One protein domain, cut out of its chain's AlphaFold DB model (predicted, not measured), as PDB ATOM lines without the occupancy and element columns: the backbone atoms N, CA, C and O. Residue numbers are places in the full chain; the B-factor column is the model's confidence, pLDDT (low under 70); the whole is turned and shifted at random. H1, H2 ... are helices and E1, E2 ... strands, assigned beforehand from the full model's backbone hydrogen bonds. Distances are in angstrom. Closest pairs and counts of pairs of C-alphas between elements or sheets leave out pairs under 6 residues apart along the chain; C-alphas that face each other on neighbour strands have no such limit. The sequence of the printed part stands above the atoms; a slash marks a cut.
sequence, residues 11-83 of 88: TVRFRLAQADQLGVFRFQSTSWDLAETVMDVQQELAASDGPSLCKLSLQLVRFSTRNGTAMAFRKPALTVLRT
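This is residues 11 to 83 of the 88 residues of an uncharacterized protein of Streptomyces tateyamensis (UniProt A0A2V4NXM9). A long, twisted two-stranded hairpin, E3 and E4, makes most of the length, with the helix H1 packed along part of E4 and the short hairpin E1 and E2 beside that same part. The turn of the long hairpin, residues 65 to 69, reaches well past H1 and the short hairpin. The printed part has 73 residues, with named elements in the order E1, E2, H1, E3, E4, and two separate antiparallel sheets; its class is mixed, helices and strands. It is loose, with a radius of gyration of the C-alphas of 15.2 A, and elongated, spanning 50 by 26 by 19 A.

E1, residues 11 to 14, and E2, residues 25 to 29, form an antiparallel hairpin at 155 degrees, with N 12 and O 27 within hydrogen-bond range at 2.8 A. H1, residues 32 to 46, and E1 are near each other, with 5 pairs of C-alphas within 10 A. In H1, 9 of 11 O i to N i+4 pairs are within hydrogen-bond range. E3, residues 53 to 64, and E4, residues 70 to 82, form an antiparallel hairpin at 160 degrees; N 59 and O 75 are within hydrogen-bond range at 2.8 A, and N 71 and O 63 at 2.8 A. H1 and E4 have 15 pairs of C-alphas within 8 A, the closest being those of Leu 34 and Ala 77, 6.2 A apart. The closest C-alphas of E2 and E4, those of Ser 29 and Pro 76, are 7.8 A apart, the one pair within 8 A. E1 is apart from E3 and E4, and E2 is apart from E3.

E1 begins at C-alpha 11 (-41.846, -53.820, 11.186) and is 10.0 A long; E2 is 13.5 A long. H1 measures 21.6 A from C-alpha 32 (-32.233, -47.620, 15.343). E3 measures 34.9 A, and E4 measures 36.5 A, ending at C-alpha 82 (-54.619, -37.821, 16.560).

The two C-alphas farthest apart, those of Asp 49 and Asn 67, are 50.3 A apart. The printed part has no cut and no long link; the links E2 to H1 and E3 to E4 are tight. The mean pLDDT of the printed part is 89.2, and residue 83 is under 70.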
ATOM      1  N   THR A  11     -40.765 -53.648  12.161       92.62
ATOM      2  CA  THR A  11     -41.846 -53.820  11.186       92.62
ATOM      3  C   THR A  11     -43.079 -53.060  11.648       92.62
ATOM      4  O   THR A  11     -43.651 -53.378  12.685       92.62
ATOM      5  N   VAL A  12     -43.524 -52.101  10.839       91.94
ATOM      6  CA  VAL A  12     -44.758 -51.340  11.054       91.94
ATOM      7  C   VAL A  12     -45.798 -51.811  10.045       91.94
ATOM      8  O   VAL A  12     -45.542 -51.844   8.838       91.94
ATOM      9  N   ARG A  13     -46.980 -52.188  10.537       93.94
ATOM     10  CA  ARG A  13     -48.148 -52.511   9.710       93.94
ATOM     11  C   ARG A  13     -49.191 -51.420   9.884       93.94
ATOM     12  O   ARG A  13     -49.487 -51.051  11.014       93.94
ATOM     13  N   PHE A  14     -49.732 -50.907   8.787       92.62
ATOM     14  CA  PHE A  14     -50.682 -49.795   8.824       92.62
ATOM     15  C   PHE A  14     -51.671 -49.864   7.659       92.62
ATOM     16  O   PHE A  14     -51.421 -50.527   6.654       92.62
ATOM     17  N   ARG A  15     -52.796 -49.162   7.802       93.88
ATOM     18  CA  ARG A  15     -53.750 -48.886   6.721       93.88
ATOM     19  C   ARG A  15     -53.612 -47.424   6.311       93.88
ATOM     20  O   ARG A  15     -53.241 -46.588   7.133       93.88
ATOM     21  N   LEU A  16     -53.886 -47.110   5.049       93.06
ATOM     22  CA  LEU A  16     -53.884 -45.723   4.588       93.06
ATOM     23  C   LEU A  16     -55.162 -45.034   5.066       93.06
ATOM     24  O   LEU A  16     -56.256 -45.496   4.767       93.06
ATOM     25  N   ALA A  17     -55.027 -43.912   5.770       89.75
ATOM     26  CA  ALA A  17     -56.148 -43.229   6.420       89.75
ATOM     27  C   ALA A  17     -57.272 -42.762   5.473       89.75
ATOM     28  O   ALA A  17     -58.363 -42.460   5.935       89.75
ATOM     29  N   GLN A  18     -57.010 -42.649   4.170       88.50
ATOM     30  CA  GLN A  18     -57.987 -42.238   3.149       88.50
ATOM     31  C   GLN A  18     -58.259 -43.343   2.114       88.50
ATOM     32  O   GLN A  18     -58.897 -43.098   1.095       88.50
ATOM     33  N   ALA A  19     -57.709 -44.540   2.333       90.81
ATOM     34  CA  ALA A  19     -57.835 -45.669   1.422       90.81
ATOM     35  C   ALA A  19     -57.651 -46.994   2.185       90.81
ATOM     36  O   ALA A  19     -56.777 -47.805   1.864       90.81
ATOM     37  N   ASP A  20     -58.423 -47.181   3.252       87.12
ATOM     38  CA  ASP A  20     -58.330 -48.338   4.145       87.12
ATOM     39  C   ASP A  20     -58.737 -49.651   3.455       87.12
ATOM     40  O   ASP A  20     -58.192 -50.712   3.772       87.12
ATOM     41  N   GLN A  21     -59.600 -49.566   2.440       91.50
ATOM     42  CA  GLN A  21     -60.011 -50.663   1.566       91.50
ATOM     43  C   GLN A  21     -58.862 -51.270   0.752       91.50
ATOM     44  O   GLN A  21     -58.976 -52.398   0.278       91.50
ATOM     45  N   LEU A  22     -57.743 -50.551   0.588       94.31
ATOM     46  CA  LEU A  22     -56.547 -51.085  -0.075       94.31
ATOM     47  C   LEU A  22     -55.810 -52.119   0.789       94.31
ATOM     48  O   LEU A  22     -54.884 -52.776   0.313       94.31
ATOM     49  N   GLY A  23     -56.229 -52.283   2.045       93.75
ATOM     50  CA  GLY A  23     -55.707 -53.286   2.956       93.75
ATOM     51  C   GLY A  23     -54.501 -52.807   3.757       93.75
ATOM     52  O   GLY A  23     -54.293 -51.616   3.997       93.75
ATOM     53  N   VAL A  24     -53.728 -53.778   4.249       95.44
ATOM     54  CA  VAL A  24     -52.629 -53.543   5.190       95.44
ATOM     55  C   VAL A  24     -51.304 -53.439   4.448       95.44
ATOM     56  O   VAL A  24     -50.871 -54.366   3.765       95.44
ATOM     57  N   PHE A  25     -50.616 -52.328   4.667       95.19
ATOM     58  CA  PHE A  25     -49.268 -52.077   4.188       95.19
ATOM     59  C   PHE A  25     -48.245 -52.503   5.236       95.19
ATOM     60  O   PHE A  25     -48.510 -52.491   6.440       95.19
ATOM     61  N   ARG A  26     -47.049 -52.871   4.770       94.88
ATOM     62  CA  ARG A  26     -45.921 -53.259   5.618       94.88
ATOM     63  C   ARG A  26     -44.713 -52.394   5.293       94.88
ATOM     64  O   ARG A  26     -44.240 -52.399   4.160       94.88
ATOM     65  N   PHE A  27     -44.183 -51.720   6.306       93.25
ATOM     66  CA  PHE A  27     -42.908 -51.019   6.243       93.25
ATOM     67  C   PHE A  27     -41.910 -51.696   7.180       93.25
ATOM     68  O   PHE A  27     -42.216 -51.927   8.347       93.25
ATOM     69  N   GLN A  28     -40.729 -52.031   6.664       92.62
ATOM     70  CA  GLN A  28     -39.662 -52.672   7.426       92.62
ATOM     71  C   GLN A  28     -38.410 -51.801   7.370       92.62
ATOM     72  O   GLN A  28     -38.040 -51.310   6.304       92.62
ATOM     73  N   SER A  29     -37.753 -51.617   8.512       90.25
ATOM     74  CA  SER A  29     -36.528 -50.830   8.610       90.25
ATOM     75  C   SER A  29     -35.566 -51.415   9.632       90.25
ATOM     76  O   SER A  29     -35.989 -51.956  10.650       90.25
ATOM     77  N   THR A  30     -34.270 -51.244   9.372       90.12
ATOM     78  CA  THR A  30     -33.189 -51.533  10.321       90.12
ATOM     79  C   THR A  30     -32.651 -50.273  11.008       90.12
ATOM     80  O   THR A  30     -31.520 -50.249  11.487       90.12
ATOM     81  N   SER A  31     -33.435 -49.191  10.999       87.69
ATOM     82  CA  SER A  31     -33.089 -47.911  11.619       87.69
ATOM     83  C   SER A  31     -33.269 -47.976  13.132       87.69
ATOM     84  O   SER A  31     -34.391 -48.159  13.604       87.69
ATOM     85  N   TRP A  32     -32.189 -47.755  13.882       86.38
ATOM     86  CA  TRP A  32     -32.233 -47.620  15.343       86.38
ATOM     87  C   TRP A  32     -33.189 -46.523  15.791       86.38
ATOM     88  O   TRP A  32     -34.044 -46.776  16.628       86.38
ATOM     89  N   ASP A  33     -33.143 -45.364  15.131       86.31
ATOM     90  CA  ASP A  33     -34.038 -44.255  15.456       86.31
ATOM     91  C   ASP A  33     -35.522 -44.644  15.384       86.31
ATOM     92  O   ASP A  33     -36.336 -44.184  16.176       86.31
ATOM     93  N   LEU A  34     -35.894 -45.492  14.417       87.94
ATOM     94  CA  LEU A  34     -37.280 -45.935  14.290       87.94
ATOM     95  C   LEU A  34     -37.625 -46.956  15.369       87.94
ATOM     96  O   LEU A  34     -38.754 -46.970  15.840       87.94
ATOM     97  N   ALA A  35     -36.680 -47.827  15.726       88.38
ATOM     98  CA  ALA A  35     -36.872 -48.784  16.806       88.38
ATOM     99  C   ALA A  35     -37.155 -48.073  18.137       88.38
ATOM    100  O   ALA A  35     -38.069 -48.482  18.843       88.38
ATOM    101  N   GLU A  36     -36.444 -46.979  18.418       87.12
ATOM    102  CA  GLU A  36     -36.681 -46.128  19.589       87.12
ATOM    103  C   GLU A  36     -38.057 -45.452  19.517       87.12
ATOM    104  O   GLU A  36     -38.885 -45.652  20.400       87.12
ATOM    105  N   THR A  37     -38.364 -44.758  18.413       87.62
ATOM    106  CA  THR A  37     -39.652 -44.054  18.258       87.62
ATOM    107  C   THR A  37     -40.863 -44.994  18.304       87.62
ATOM    108  O   THR A  37     -41.936 -44.604  18.755       87.62
ATOM    109  N   VAL A  38     -40.738 -46.240  17.832       88.38
ATOM    110  CA  VAL A  38     -41.854 -47.204  17.871       88.38
ATOM    111  C   VAL A  38     -42.263 -47.544  19.298       88.38
ATOM    112  O   VAL A  38     -43.446 -47.792  19.518       88.38
ATOM    113  N   MET A  39     -41.334 -47.537  20.254       85.81
ATOM    114  CA  MET A  39     -41.658 -47.804  21.654       85.81
ATOM    115  C   MET A  39     -42.542 -46.693  22.236       85.81
ATOM    116  O   MET A  39     -43.588 -46.989  22.813       85.81
ATOM    117  N   ASP A  40     -42.192 -45.431  21.983       88.25
ATOM    118  CA  ASP A  40     -42.980 -44.270  22.416       88.25
ATOM    119  C   ASP A  40     -44.365 -44.263  21.750       88.25
ATOM    120  O   ASP A  40     -45.397 -44.149  22.411       88.25
ATOM    121  N   VAL A  41     -44.409 -44.503  20.433       89.62
ATOM    122  CA  VAL A  41     -45.668 -44.577  19.676       89.62
ATOM    123  C   VAL A  41     -46.550 -45.725  20.169       89.62
ATOM    124  O   VAL A  41     -47.764 -45.571  20.228       89.62
ATOM    125  N   GLN A  42     -45.988 -46.880  20.537       88.38
ATOM    126  CA  GLN A  42     -46.772 -47.977  21.115       88.38
ATOM    127  C   GLN A  42     -47.440 -47.568  22.425       88.38
ATOM    128  O   GLN A  42     -48.592 -47.935  22.648       88.38
ATOM    129  N   GLN A  43     -46.742 -46.805  23.265       88.31
ATOM    130  CA  GLN A  43     -47.290 -46.314  24.521       88.31
ATOM    131  C   GLN A  43     -48.416 -45.296  24.290       88.31
ATOM    132  O   GLN A  43     -49.462 -45.405  24.923       88.31
ATOM    133  N   GLU A  44     -48.246 -44.366  23.347       87.19
ATOM    134  CA  GLU A  44     -49.299 -43.415  22.958       87.19
ATOM    135  C   GLU A  44     -50.530 -44.121  22.367       87.19
ATOM    136  O   GLU A  44     -51.663 -43.789  22.704       87.19
ATOM    137  N   LEU A  45     -50.324 -45.138  21.524       87.06
ATOM    138  CA  LEU A  45     -51.415 -45.925  20.941       87.06
ATOM    139  C   LEU A  45     -52.148 -46.776  21.981       87.06
ATOM    140  O   LEU A  45     -53.357 -46.959  21.868       87.06
ATOM    141  N   ALA A  46     -51.437 -47.297  22.983       87.12
ATOM    142  CA  ALA A  46     -52.035 -48.064  24.073       87.12
ATOM    143  C   ALA A  46     -52.923 -47.206  24.987       87.12
ATOM    144  O   ALA A  46     -53.767 -47.752  25.689       87.12
ATOM    145  N   ALA A  47     -52.729 -45.885  24.978       84.25
ATOM    146  CA  ALA A  47     -53.562 -44.938  25.707       84.25
ATOM    147  C   ALA A  47     -54.834 -44.523  24.942       84.25
ATOM    148  O   ALA A  47     -55.659 -43.836  25.528       84.25
ATOM    149  N   SER A  48     -54.986 -44.914  23.669       83.19
ATOM    150  CA  SER A  48     -56.155 -44.576  22.844       83.19
ATOM    151  C   SER A  48     -57.135 -45.743  22.723       83.19
ATOM    152  O   SER A  48     -56.716 -46.862  22.416       83.19
ATOM    153  N   ASP A  49     -58.437 -45.480  22.842       74.62
ATOM    154  CA  ASP A  49     -59.500 -46.498  22.756       74.62
ATOM    155  C   ASP A  49     -59.954 -46.810  21.307       74.62
ATOM    156  O   ASP A  49     -61.098 -47.184  21.033       74.62
ATOM    157  N   GLY A  50     -59.051 -46.703  20.325       82.00
ATOM    158  CA  GLY A  50     -59.397 -46.992  18.934       82.00
ATOM    159  C   GLY A  50     -58.285 -46.786  17.906       82.00
ATOM    160  O   GLY A  50     -57.119 -46.579  18.242       82.00
ATOM    161  N   PRO A  51     -58.621 -46.867  16.603       83.62
ATOM    162  CA  PRO A  51     -57.683 -46.544  15.539       83.62
ATOM    163  C   PRO A  51     -57.194 -45.101  15.678       83.62
ATOM    164  O   PRO A  51     -57.992 -44.165  15.710       83.62
ATOM    165  N   SER A  52     -55.878 -44.934  15.698       89.12
ATOM    166  CA  SER A  52     -55.233 -43.626  15.766       89.12
ATOM    167  C   SER A  52     -54.612 -43.257  14.426       89.12
ATOM    168  O   SER A  52     -54.098 -44.105  13.685       89.12
ATOM    169  N   LEU A  53     -54.669 -41.970  14.097       91.25
ATOM    170  CA  LEU A  53     -54.075 -41.452  12.876       91.25
ATOM    171  C   LEU A  53     -52.584 -41.228  13.111       91.25
ATOM    172  O   LEU A  53     -52.208 -40.354  13.886       91.25
ATOM    173  N   CYS A  54     -51.739 -41.957  12.387       92.25
ATOM    174  CA  CYS A  54     -50.288 -41.794  12.450       92.25
ATOM    175  C   CYS A  54     -49.724 -41.311  11.112       92.25
ATOM    176  O   CYS A  54     -50.241 -41.627  10.040       92.25
ATOM    177  N   LYS A  55     -48.603 -40.592  11.168       93.00
ATOM    178  CA  LYS A  55     -47.805 -40.215  10.001       93.00
ATOM    179  C   LYS A  55     -46.523 -41.029   9.973       93.00
ATOM    180  O   LYS A  55     -45.684 -40.886  10.856       93.00
ATOM    181  N   LEU A  56     -46.349 -41.818   8.917       93.06
ATOM    182  CA  LEU A  56     -45.073 -42.435   8.571       93.06
ATOM    183  C   LEU A  56     -44.398 -41.594   7.483       93.06
ATOM    184  O   LEU A  56     -44.972 -41.378   6.417       93.06
ATOM    185  N   SER A  57     -43.186 -41.110   7.742       92.19
ATOM    186  CA  SER A  57     -42.439 -40.258   6.810       92.19
ATOM    187  C   SER A  57     -40.990 -40.711   6.647       92.19
ATOM    188  O   SER A  57     -40.417 -41.318   7.546       92.19
ATOM    189  N   LEU A  58     -40.396 -40.413   5.487       91.81
ATOM    190  CA  LEU A  58     -38.973 -40.623   5.211       91.81
ATOM    191  C   LEU A  58     -38.282 -39.260   5.131       91.81
ATOM    192  O   LEU A  58     -38.358 -38.576   4.111       91.81
ATOM    193  N   GLN A  59     -37.620 -38.860   6.209       91.75
ATOM    194  CA  GLN A  59     -36.939 -37.574   6.308       91.75
ATOM    195  C   GLN A  59     -35.547 -37.655   5.686       91.75
ATOM    196  O   GLN A  59     -34.768 -38.555   5.996       91.75
ATOM    197  N   LEU A  60     -35.222 -36.714   4.801       91.44
ATOM    198  CA  LEU A  60     -33.894 -36.621   4.207       91.44
ATOM    199  C   LEU A  60     -32.948 -35.899   5.165       91.44
ATOM    200  O   LEU A  60     -33.099 -34.705   5.407       91.44
ATOM    201  N   VAL A  61     -31.946 -36.616   5.653       90.75
ATOM    202  CA  VAL A  61     -30.871 -36.061   6.469       90.75
ATOM    203  C   VAL A  61     -29.658 -35.870   5.573       90.75
ATOM    204  O   VAL A  61     -29.270 -36.789   4.853       90.75
ATOM    205  N   ARG A  62     -29.071 -34.672   5.601       92.94
ATOM    206  CA  ARG A  62     -27.828 -34.341   4.899       92.94
ATOM    207  C   ARG A  62     -26.814 -33.858   5.918       92.94
ATOM    208  O   ARG A  62     -27.132 -32.985   6.718       92.94
ATOM    209  N   PHE A  63     -25.613 -34.412   5.882       88.56
ATOM    210  CA  PHE A  63     -24.525 -33.988   6.752       88.56
ATOM    211  C   PHE A  63     -23.181 -34.167   6.053       88.56
ATOM    212  O   PHE A  63     -23.039 -34.997   5.154       88.56
ATOM    213  N   SER A  64     -22.196 -33.384   6.474       91.12
ATOM    214  CA  SER A  64     -20.814 -33.556   6.039       91.12
ATOM    215  C   SER A  64     -20.074 -34.373   7.086       91.12
ATOM    216  O   SER A  64     -20.111 -34.059   8.275       91.12
ATOM    217  N   THR A  65     -19.403 -35.433   6.657       89.69
ATOM    218  CA  THR A  65     -18.501 -36.194   7.523       89.69
ATOM    219  C   THR A  65     -17.260 -35.365   7.853       89.69
ATOM    220  O   THR A  65     -16.928 -34.396   7.171       89.69
ATOM    221  N   ARG A  66     -16.518 -35.765   8.891       85.81
ATOM    222  CA  ARG A  66     -15.308 -35.053   9.345       85.81
ATOM    223  C   ARG A  66     -14.231 -34.894   8.257       85.81
ATOM    224  O   ARG A  66     -13.429 -33.974   8.332       85.81
ATOM    225  N   ASN A  67     -14.218 -35.771   7.255       90.12
ATOM    226  CA  ASN A  67     -13.327 -35.713   6.089       90.12
ATOM    227  C   ASN A  67     -13.900 -34.906   4.902       90.12
ATOM    228  O   ASN A  67     -13.330 -34.949   3.819       90.12
ATOM    229  N   GLY A  68     -15.009 -34.181   5.085       87.94
ATOM    230  CA  GLY A  68     -15.591 -33.294   4.073       87.94
ATOM    231  C   GLY A  68     -16.510 -33.975   3.055       87.94
ATOM    232  O   GLY A  68     -17.028 -33.301   2.168       87.94
ATOM    233  N   THR A  69     -16.755 -35.282   3.171       90.62
ATOM    234  CA  THR A  69     -17.678 -35.990   2.275       90.62
ATOM    235  C   THR A  69     -19.126 -35.646   2.617       90.62
ATOM    236  O   THR A  69     -19.579 -35.827   3.748       90.62
ATOM    237  N   ALA A  70     -19.885 -35.177   1.628       88.69
ATOM    238  CA  ALA A  70     -21.319 -34.973   1.778       88.69
ATOM    239  C   ALA A  70     -22.041 -36.325   1.778       88.69
ATOM    240  O   ALA A  70     -21.981 -37.077   0.804       88.69
ATOM    241  N   MET A  71     -22.753 -36.620   2.860       90.31
ATOM    242  CA  MET A  71     -23.597 -37.800   2.985       90.31
ATOM    243  C   MET A  71     -25.060 -37.392   3.101       90.31
ATOM    244  O   MET A  71     -25.413 -36.381   3.713       90.31
ATOM    245  N   ALA A  72     -25.926 -38.201   2.500       89.38
ATOM    246  CA  ALA A  72     -27.362 -38.039   2.600       89.38
ATOM    247  C   ALA A  72     -28.027 -39.405   2.755       89.38
ATOM    248  O   ALA A  72     -27.721 -40.331   2.006       89.38
ATOM    249  N   PHE A  73     -28.950 -39.522   3.703       88.31
ATOM    250  CA  PHE A  73     -29.740 -40.734   3.900       88.31
ATOM    251  C   PHE A  73     -31.175 -40.393   4.295       88.31
ATOM    252  O   PHE A  73     -31.478 -39.268   4.696       88.31
ATOM    253  N   ARG A  74     -32.081 -41.364   4.141       87.94
ATOM    254  CA  ARG A  74     -33.480 -41.227   4.553       87.94
ATOM    255  C   ARG A  74     -33.688 -41.913   5.896       87.94
ATOM    256  O   ARG A  74     -33.533 -43.127   5.986       87.94
ATOM    257  N   LYS A  75     -34.072 -41.138   6.904       89.75
ATOM    258  CA  LYS A  75     -34.472 -41.624   8.223       89.75
ATOM    259  C   LYS A  75     -35.994 -41.806   8.253       89.75
ATOM    260  O   LYS A  75     -36.711 -40.847   7.965       89.75
ATOM    261  N   PRO A  76     -36.513 -43.005   8.557       92.69
ATOM    262  CA  PRO A  76     -37.934 -43.170   8.814       92.69
ATOM    263  C   PRO A  76     -38.319 -42.546  10.158       92.69
ATOM    264  O   PRO A  76     -37.606 -42.714  11.143       92.69
ATOM    265  N   ALA A  77     -39.454 -41.855  10.186       90.38
ATOM    266  CA  ALA A  77     -40.044 -41.269  11.384       90.38
ATOM    267  C   ALA A  77     -41.540 -41.590  11.432       90.38
ATOM    268  O   ALA A  77     -42.243 -41.420  10.428       90.38
ATOM    269  N   LEU A  78     -42.005 -42.049  12.593       92.56
ATOM    270  CA  LEU A  78     -43.401 -42.368  12.878       92.56
ATOM    271  C   LEU A  78     -43.896 -41.441  13.989       92.56
ATOM    272  O   LEU A  78     -43.244 -41.329  15.015       92.56
ATOM    273  N   THR A  79     -45.027 -40.777  13.785       91.38
ATOM    274  CA  THR A  79     -45.621 -39.871  14.784       91.38
ATOM    275  C   THR A  79     -47.122 -40.090  14.860       91.38
ATOM    276  O   THR A  79     -47.758 -40.187  13.804       91.38
ATOM    277  N   VAL A  80     -47.707 -40.110  16.056       90.50
ATOM    278  CA  VAL A  80     -49.167 -40.056  16.224       90.50
ATOM    279  C   VAL A  80     -49.630 -38.617  15.962       90.50
ATOM    280  O   VAL A  80     -48.994 -37.661  16.392       90.50
ATOM    281  N   LEU A  81     -50.678 -38.446  15.155       88.44
ATOM    282  CA  LEU A  81     -51.254 -37.138  14.814       88.44
ATOM    283  C   LEU A  81     -52.543 -36.857  15.585       88.44
ATOM    284  O   LEU A  81     -52.788 -35.710  15.944       88.44
ATOM    285  N   ARG A  82     -53.388 -37.879  15.762       77.00
ATOM    286  CA  ARG A  82     -54.619 -37.821  16.560       77.00
ATOM    287  C   ARG A  82     -54.887 -39.188  17.174       77.00
ATOM    288  O   ARG A  82     -54.863 -40.187  16.447       77.00
ATOM    289  N   THR A  83     -55.174 -39.202  18.465       67.12
ATOM    290  CA  THR A  83     -55.796 -40.324  19.164       67.12
ATOM    291  C   THR A  83     -57.310 -40.139  19.100       67.12
ATOM    292  O   THR A  83     -57.805 -39.014  19.179       67.12
TER     293      THR A  83